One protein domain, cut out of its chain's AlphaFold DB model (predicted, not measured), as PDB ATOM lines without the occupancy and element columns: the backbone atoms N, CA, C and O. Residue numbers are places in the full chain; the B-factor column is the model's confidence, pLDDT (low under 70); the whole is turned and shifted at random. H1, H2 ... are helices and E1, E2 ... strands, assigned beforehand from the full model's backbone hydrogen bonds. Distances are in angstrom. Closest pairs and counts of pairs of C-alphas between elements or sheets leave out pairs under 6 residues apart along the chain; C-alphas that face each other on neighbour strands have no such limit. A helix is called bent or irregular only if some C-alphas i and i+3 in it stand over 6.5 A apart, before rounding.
ATOM      1  N   ILE A   5      10.483  33.512 -55.647       89.69
ATOM      2  CA  ILE A   5      11.811  33.797 -56.198       89.69
ATOM      3  C   ILE A   5      12.843  33.704 -55.078       89.69
ATOM      4  O   ILE A   5      12.555  34.044 -53.933       89.69
ATOM      5  N   THR A   6      14.050  33.254 -55.395       90.12
ATOM      6  CA  THR A   6      15.153  33.201 -54.430       90.12
ATOM      7  C   THR A   6      16.296  34.040 -54.969       90.12
ATOM      8  O   THR A   6      16.759  33.817 -56.085       90.12
ATOM      9  N   ASP A   7      16.740  35.020 -54.193       87.62
ATOM     10  CA  ASP A   7      17.914  35.818 -54.524       87.62
ATOM     11  C   ASP A   7      19.172  35.032 -54.140       87.62
ATOM     12  O   ASP A   7      19.489  34.880 -52.962       87.62
ATOM     13  N   GLU A   8      19.912  34.538 -55.131       87.94
ATOM     14  CA  GLU A   8      21.143  33.763 -54.916       87.94
ATOM     15  C   GLU A   8      22.272  34.574 -54.261       87.94
ATOM     16  O   GLU A   8      23.173  34.003 -53.649       87.94
ATOM     17  N   ARG A   9      22.239  35.909 -54.360       89.25
ATOM     18  CA  ARG A   9      23.272  36.782 -53.787       89.25
ATOM     19  C   ARG A   9      23.084  36.976 -52.286       89.25
ATOM     20  O   ARG A   9      24.068  37.129 -51.567       89.25
ATOM     21  N   THR A  10      21.835  37.025 -51.828       85.62
ATOM     22  CA  THR A  10      21.485  37.246 -50.414       85.62
ATOM     23  C   THR A  10      21.005  35.975 -49.716       85.62
ATOM     24  O   THR A  10      21.001  35.920 -48.489       85.62
ATOM     25  N   GLY A  11      20.626  34.948 -50.478       86.12
ATOM     26  CA  GLY A  11      19.979  33.733 -49.986       86.12
ATOM     27  C   GLY A  11      18.528  33.946 -49.542       86.12
ATOM     28  O   GLY A  11      17.934  33.029 -48.979       86.12
ATOM     29  N   LEU A  12      17.959  35.138 -49.758       87.25
ATOM     30  CA  LEU A  12      16.595  35.457 -49.346       87.25
ATOM     31  C   LEU A  12      15.586  34.863 -50.326       87.25
ATOM     32  O   LEU A  12      15.723  34.992 -51.544       87.25
ATOM     33  N   ARG A  13      14.544  34.242 -49.778       89.75
ATOM     34  CA  ARG A  13      13.387  33.782 -50.539       89.75
ATOM     35  C   ARG A  13      12.306  34.848 -50.467       89.75
ATOM     36  O   ARG A  13      12.087  35.423 -49.408       89.75
ATOM     37  N   TYR A  14      11.619  35.077 -51.573       90.81
ATOM     38  CA  TYR A  14      10.466  35.953 -51.654       90.81
ATOM     39  C   TYR A  14       9.243  35.188 -52.151       90.81
ATOM     40  O   TYR A  14       9.372  34.236 -52.922       90.81
ATOM     41  N   GLU A  15       8.068  35.637 -51.734       91.50
ATOM     42  CA  GLU A  15       6.753  35.169 -52.155       91.50
ATOM     43  C   GLU A  15       5.958  36.304 -52.801       91.50
ATOM     44  O   GLU A  15       6.063  37.461 -52.392       91.50
ATOM     45  N   LEU A  16       5.177  35.991 -53.832       90.12
ATOM     46  CA  LEU A  16       4.320  36.973 -54.491       90.12
ATOM     47  C   LEU A  16       3.014  37.161 -53.705       90.12
ATOM     48  O   LEU A  16       2.169  36.268 -53.672       90.12
ATOM     49  N   VAL A  17       2.821  38.350 -53.132       88.81
ATOM     50  CA  VAL A  17       1.613  38.762 -52.405       88.81
ATOM     51  C   VAL A  17       0.993  39.974 -53.100       88.81
ATOM     52  O   VAL A  17       1.490  41.100 -53.020       88.81
ATOM     53  N   GLY A  18      -0.111  39.737 -53.815       87.00
ATOM     54  CA  GLY A  18      -0.721  40.741 -54.688       87.00
ATOM     55  C   GLY A  18       0.216  41.097 -55.845       87.00
ATOM     56  O   GLY A  18       0.576  40.224 -56.630       87.00
ATOM     57  N   ASP A  19       0.633  42.363 -55.913       91.25
ATOM     58  CA  ASP A  19       1.549  42.879 -56.942       91.25
ATOM     59  C   ASP A  19       3.011  42.989 -56.457       91.25
ATOM     60  O   ASP A  19       3.868  43.515 -57.169       91.25
ATOM     61  N   TYR A  20       3.312  42.518 -55.240       88.75
ATOM     62  CA  TYR A  20       4.611  42.701 -54.585       88.75
ATOM     63  C   TYR A  20       5.250  41.373 -54.184       88.75
ATOM     64  O   TYR A  20       4.569  40.451 -53.748       88.75
ATOM     65  N   TYR A  21       6.580  41.302 -54.263       89.88
ATOM     66  CA  TYR A  21       7.363  40.203 -53.698       89.88
ATOM     67  C   TYR A  21       7.768  40.535 -52.253       89.88
ATOM     68  O   TYR A  21       8.492  41.505 -52.023       89.88
ATOM     69  N   LEU A  22       7.307  39.742 -51.282       89.44
ATOM     70  CA  LEU A  22       7.614  39.867 -49.850       89.44
ATOM     71  C   LEU A  22       8.610  38.792 -49.415       89.44
ATOM     72  O   LEU A  22       8.651  37.731 -50.018       89.44
ATOM     73  N   ILE A  23       9.429  39.048 -48.391       88.62
ATOM     74  CA  ILE A  23      10.415  38.069 -47.901       88.62
ATOM     75  C   ILE A  23       9.677  36.897 -47.245       88.62
ATOM     76  O   ILE A  23       8.973  37.073 -46.254       88.62
ATOM     77  N   ALA A  24       9.870  35.697 -47.781       83.56
ATOM     78  CA  ALA A  24       9.306  34.466 -47.258       83.56
ATOM     79  C   ALA A  24      10.165  33.970 -46.083       83.56
ATOM     80  O   ALA A  24      11.342  33.652 -46.270       83.56
ATOM     81  N   GLY A  25       9.583  33.866 -44.883       72.00
ATOM     82  CA  GLY A  25      10.243  33.241 -43.728       72.00
ATOM     83  C   GLY A  25      10.438  34.106 -42.481       72.00
ATOM     84  O   GLY A  25      11.027  33.611 -41.524       72.00
ATOM     85  N   GLU A  26       9.916  35.333 -42.427       63.09
ATOM     86  CA  GLU A  26       9.769  36.064 -41.155       63.09
ATOM     87  C   GLU A  26       8.417  35.772 -40.473       63.09
ATOM     88  O   GLU A  26       7.793  36.653 -39.893       63.09
ATOM     89  N   ASP A  27       7.979  34.511 -40.472       63.44
ATOM     90  CA  ASP A  27       6.939  34.040 -39.548       63.44
ATOM     91  C   ASP A  27       7.581  33.740 -38.187       63.44
ATOM     92  O   ASP A  27       7.597  32.611 -37.686       63.44
ATOM     93  N   GLU A  28       8.190  34.758 -37.581       60.12
ATOM     94  CA  GLU A  28       8.551  34.667 -36.176       60.12
ATOM     95  C   GLU A  28       7.239  34.597 -35.380       60.12
ATOM     96  O   GLU A  28       6.380  35.464 -35.554       60.12
ATOM     97  N   PRO A  29       7.028  33.575 -34.530       59.03
ATOM     98  CA  PRO A  29       5.727  33.362 -33.917       59.03
ATOM     99  C   PRO A  29       5.296  34.611 -33.147       59.03
ATOM    100  O   PRO A  29       6.040  35.121 -32.300       59.03
ATOM    101  N   GLU A  30       4.050  35.037 -33.371       58.84
ATOM    102  CA  GLU A  30       3.330  36.103 -32.652       58.84
ATOM    103  C   GLU A  30       3.161  35.820 -31.135       58.84
ATOM    104  O   GLU A  30       2.309  36.386 -30.458       58.84
ATOM    105  N   GLY A  31       3.972  34.932 -30.555       57.81
ATOM    106  CA  GLY A  31       4.039  34.654 -29.122       57.81
ATOM    107  C   GLY A  31       4.829  35.697 -28.329       57.81
ATOM    108  O   GLY A  31       4.930  35.586 -27.106       57.81
ATOM    109  N   ARG A  32       5.406  36.712 -28.985       62.44
ATOM    110  CA  ARG A  32       6.018  37.844 -28.280       62.44
ATOM    111  C   ARG A  32       4.890  38.679 -27.675       62.44
ATOM    112  O   ARG A  32       4.035  39.144 -28.429       62.44
ATOM    113  N   PRO A  33       4.853  38.897 -26.345       63.78
ATOM    114  CA  PRO A  33       3.841  39.758 -25.756       63.78
ATOM    115  C   PRO A  33       3.933  41.104 -26.459       63.78
ATOM    116  O   PRO A  33       5.007  41.703 -26.516       63.78
ATOM    117  N   ILE A  34       2.812  41.527 -27.042       64.00
ATOM    118  CA  ILE A  34       2.688  42.787 -27.758       64.00
ATOM    119  C   ILE A  34       3.296  43.866 -26.857       64.00
ATOM    120  O   ILE A  34       2.742  44.199 -25.807       64.00
ATOM    121  N   GLY A  35       4.471  44.369 -27.243       72.56
ATOM    122  CA  GLY A  35       5.150  45.414 -26.492       72.56
ATOM    123  C   GLY A  35       4.267  46.659 -26.406       72.56
ATOM    124  O   GLY A  35       3.266  46.786 -27.115       72.56
ATOM    125  N   ILE A  36       4.648  47.630 -25.575       76.88
ATOM    126  CA  ILE A  36       3.868  48.866 -25.360       76.88
ATOM    127  C   ILE A  36       3.454  49.524 -26.695       76.88
ATOM    128  O   ILE A  36       2.339  50.032 -26.826       76.88
ATOM    129  N   TRP A  37       4.325  49.463 -27.707       78.31
ATOM    130  CA  TRP A  37       4.066  49.970 -29.055       78.31
ATOM    131  C   TRP A  37       2.972  49.213 -29.809       78.31
ATOM    132  O   TRP A  37       2.077  49.849 -30.362       78.31
ATOM    133  N   GLY A  38       2.973  47.882 -29.776       80.38
ATOM    134  CA  GLY A  38       1.916  47.106 -30.419       80.38
ATOM    135  C   GLY A  38       0.568  47.256 -29.701       80.38
ATOM    136  O   GLY A  38      -0.473  47.312 -30.348       80.38
ATOM    137  N   GLN A  39       0.559  47.431 -28.372       79.81
ATOM    138  CA  GLN A  39      -0.682  47.654 -27.620       79.81
ATOM    139  C   GLN A  39      -1.290  49.017 -27.952       79.81
ATOM    140  O   GLN A  39      -2.511  49.154 -28.043       79.81
ATOM    141  N   ARG A  40      -0.444  50.035 -28.152       81.62
ATOM    142  CA  ARG A  40      -0.865  51.354 -28.640       81.62
ATOM    143  C   ARG A  40      -1.416  51.277 -30.060       81.62
ATOM    144  O   ARG A  40      -2.467  51.854 -30.316       81.62
ATOM    145  N   HIS A  41      -0.755  50.534 -30.943       83.44
ATOM    146  CA  HIS A  41      -1.217  50.343 -32.315       83.44
ATOM    147  C   HIS A  41      -2.578  49.629 -32.368       83.44
ATOM    148  O   HIS A  41      -3.493  50.102 -33.035       83.44
ATOM    149  N   LEU A  42      -2.776  48.578 -31.567       81.62
ATOM    150  CA  LEU A  42      -4.074  47.906 -31.456       81.62
ATOM    151  C   LEU A  42      -5.180  48.813 -30.910       81.62
ATOM    152  O   LEU A  42      -6.319  48.725 -31.367       81.62
ATOM    153  N   ARG A  43      -4.874  49.692 -29.944       84.06
ATOM    154  CA  ARG A  43      -5.846  50.697 -29.482       84.06
ATOM    155  C   ARG A  43      -6.222  51.662 -30.598       84.06
ATOM    156  O   ARG A  43      -7.404  51.944 -30.732       84.06
ATOM    157  N   TYR A  44      -5.248  52.118 -31.385       82.00
ATOM    158  CA  TYR A  44      -5.490  52.993 -32.531       82.00
ATOM    159  C   TYR A  44      -6.377  52.320 -33.589       82.00
ATOM    160  O   TYR A  44      -7.358  52.911 -34.032       82.00
ATOM    161  N   ILE A  45      -6.097  51.059 -33.934       85.19
ATOM    162  CA  ILE A  45      -6.933  50.290 -34.867       85.19
ATOM    163  C   ILE A  45      -8.349  50.124 -34.306       85.19
ATOM    164  O   ILE A  45      -9.316  50.351 -35.023       85.19
ATOM    165  N   ARG A  46      -8.498  49.776 -33.020       82.56
ATOM    166  CA  ARG A  46      -9.820  49.659 -32.384       82.56
ATOM    167  C   ARG A  46     -10.582  50.978 -32.362       82.56
ATOM    168  O   ARG A  46     -11.783  50.950 -32.594       82.56
ATOM    169  N   SER A  47      -9.927  52.103 -32.075       81.94
ATOM    170  CA  SER A  47     -10.590  53.410 -32.100       81.94
ATOM    171  C   SER A  47     -11.002  53.799 -33.515       81.94
ATOM    172  O   SER A  47     -12.134  54.219 -33.698       81.94
ATOM    173  N   ALA A  48     -10.138  53.578 -34.510       80.81
ATOM    174  CA  ALA A  48     -10.456  53.850 -35.909       80.81
ATOM    175  C   ALA A  48     -11.598  52.952 -36.418       80.81
ATOM    176  O   ALA A  48     -12.525  53.426 -37.063       80.81
ATOM    177  N   ALA A  49     -11.591  51.663 -36.065       74.31
ATOM    178  CA  ALA A  49     -12.681  50.746 -36.393       74.31
ATOM    179  C   ALA A  49     -13.997  51.137 -35.696       74.31
ATOM    180  O   ALA A  49     -15.064  51.044 -36.293       74.31
ATOM    181  N   MET A  50     -13.935  51.604 -34.445       68.56
ATOM    182  CA  MET A  50     -15.110  52.080 -33.709       68.56
ATOM    183  C   MET A  50     -15.660  53.392 -34.286       68.56
ATOM    184  O   MET A  50     -16.870  53.586 -34.290       68.56
ATOM    185  N   GLU A  51     -14.799  54.263 -34.814       67.69
ATOM    186  CA  GLU A  51     -15.192  55.481 -35.531       67.69
ATOM    187  C   GLU A  51     -15.906  55.153 -36.848       67.69
ATOM    188  O   GLU A  51     -16.960  55.721 -37.127       67.69
ATOM    189  N   ILE A  52     -15.409  54.166 -37.601       61.72
ATOM    190  CA  ILE A  52     -16.060  53.678 -38.825       61.72
ATOM    191  C   ILE A  52     -17.454  53.123 -38.505       61.72
ATOM    192  O   ILE A  52     -18.437  53.594 -39.074       61.72
ATOM    193  N   VAL A  53     -17.574  52.223 -37.523       63.50
ATOM    194  CA  VAL A  53     -18.875  51.649 -37.127       63.50
ATOM    195  C   VAL A  53     -19.820  52.718 -36.567       63.50
ATOM    196  O   VAL A  53     -21.014  52.703 -36.854       63.50
ATOM    197  N   SER A  54     -19.309  53.685 -35.799       59.28
ATOM    198  CA  SER A  54     -20.116  54.807 -35.307       59.28
ATOM    199  C   SER A  54     -20.599  55.709 -36.440       59.28
ATOM    200  O   SER A  54     -21.712  56.221 -36.355       59.28
ATOM    201  N   SER A  55     -19.790  55.925 -37.478       57.53
ATOM    202  CA  SER A  55     -20.203  56.699 -38.649       57.53
ATOM    203  C   SER A  55     -21.296  55.966 -39.430       57.53
ATOM    204  O   SER A  55     -22.323  56.563 -39.731       57.53
ATOM    205  N   GLU A  56     -21.165  54.653 -39.640       55.19
ATOM    206  CA  GLU A  56     -22.174  53.832 -40.323       55.19
ATOM    207  C   GLU A  56     -23.509  53.761 -39.560       55.19
ATOM    208  O   GLU A  56     -24.567  53.724 -40.184       55.19
ATOM    209  N   LEU A  57     -23.487  53.825 -38.222       53.56
ATOM    210  CA  LEU A  57     -24.693  53.855 -37.379       53.56
ATOM    211  C   LEU A  57     -25.389  55.227 -37.327       53.56
ATOM    212  O   LEU A  57     -26.564  55.285 -36.982       53.56
ATOM    213  N   ILE A  58     -24.693  56.325 -37.646       55.09
ATOM    214  CA  ILE A  58     -25.279  57.680 -37.705       55.09
ATOM    215  C   ILE A  58     -25.917  57.952 -39.080       55.09
ATOM    216  O   ILE A  58     -26.800  58.802 -39.190       55.09
ATOM    217  N   TYR A  59     -25.495  57.227 -40.120       48.12
ATOM    218  CA  TYR A  59     -26.046  57.317 -41.477       48.12
ATOM    219  C   TYR A  59     -27.150  56.277 -41.783       48.12
ATOM    220  O   TYR A  59     -27.592  56.209 -42.932       48.12
ATOM    221  N   CYS A  60     -27.607  55.505 -40.785       47.84
ATOM    222  CA  CYS A  60     -28.775  54.614 -40.872       47.84
ATOM    223  C   CYS A  60     -30.028  55.235 -40.240       47.84
ATOM    224  O   CYS A  60     -29.913  55.803 -39.131       47.84
TER     225      CYS A  60
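Overview. This is residues 5 to 60 of the 60 residues of an uncharacterized protein of uncultured Ruminococcus sp (UniProt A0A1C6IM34). A small hairpin of two strands, E1 and E2, forms a head at one end of the model, and a long link leads from it to one long helix, H1, at the other end. H1 stands clear of the hairpin and makes much of the length, while residues 5 to 6 fold back beside the start of E1. The printed part has 56 residues, with two named strands and one named helix in the order E1, E2, H1; the two-stranded sheet is antiparallel and the class is mixed, helices and strands. The whole is extended, with a radius of gyration of the C-alphas of 18.4 A, and its outline is flat, spanning 55 by 30 by 14 A.

Along the chain. The sheet begins with E1, residues 13 to 17, which measures 12.9 A from first to last C-alpha; C-alpha 13 is at (13.387, 33.782, -50.539). E2, residues 20 to 23, measures 10.0 A. H1, residues 36 to 58, measures 32.9 A, from C-alpha 36 at (3.868, 48.866, -25.360) to C-alpha 58 at (-25.279, 57.680, -37.705).

Arrangement. E1 and E2 form a hairpin with a tight link of 2 residues. They are antiparallel neighbours, with 142 degrees between their N-to-C directions. Among the C-alphas that face each other are those of Tyr 14 and Ile 23, 4.3 A apart, and those of Leu 16 and Tyr 21, 4.5 A apart. N 15 and O 22 are within hydrogen-bond range at 2.8 A, and so are N 22 and O 15 at 2.8 A. Residues 5 to 6 make a short antiparallel pairing with residues 13 to 14 of E1. A long link of 12 residues, 24 to 35, joins E2 to H1. E1 and H1 are apart. In H1 every O i to N i+4 pair is within hydrogen-bond range, and the helix is neither bent nor irregular.

Size, cuts and confidence. The two C-alphas farthest apart in the domain are those of Arg 9 and Cys 60, 56.5 A from each other. The first and last printed C-alphas, of Ile 5 and Cys 60, are 48.1 A apart. Residues 26 to 33 stand free, as do residues 35 to 41, of which 36 to 41 belong to H1, and residues 43 to 60, of which 43 to 58 belong to H1. The printed part has no cut and ends at residue 60, the chain's last residue. The mean pLDDT of the printed part is 75.7; the 20 residues under 70 are residues 26 to 34 and residues 50 to 60.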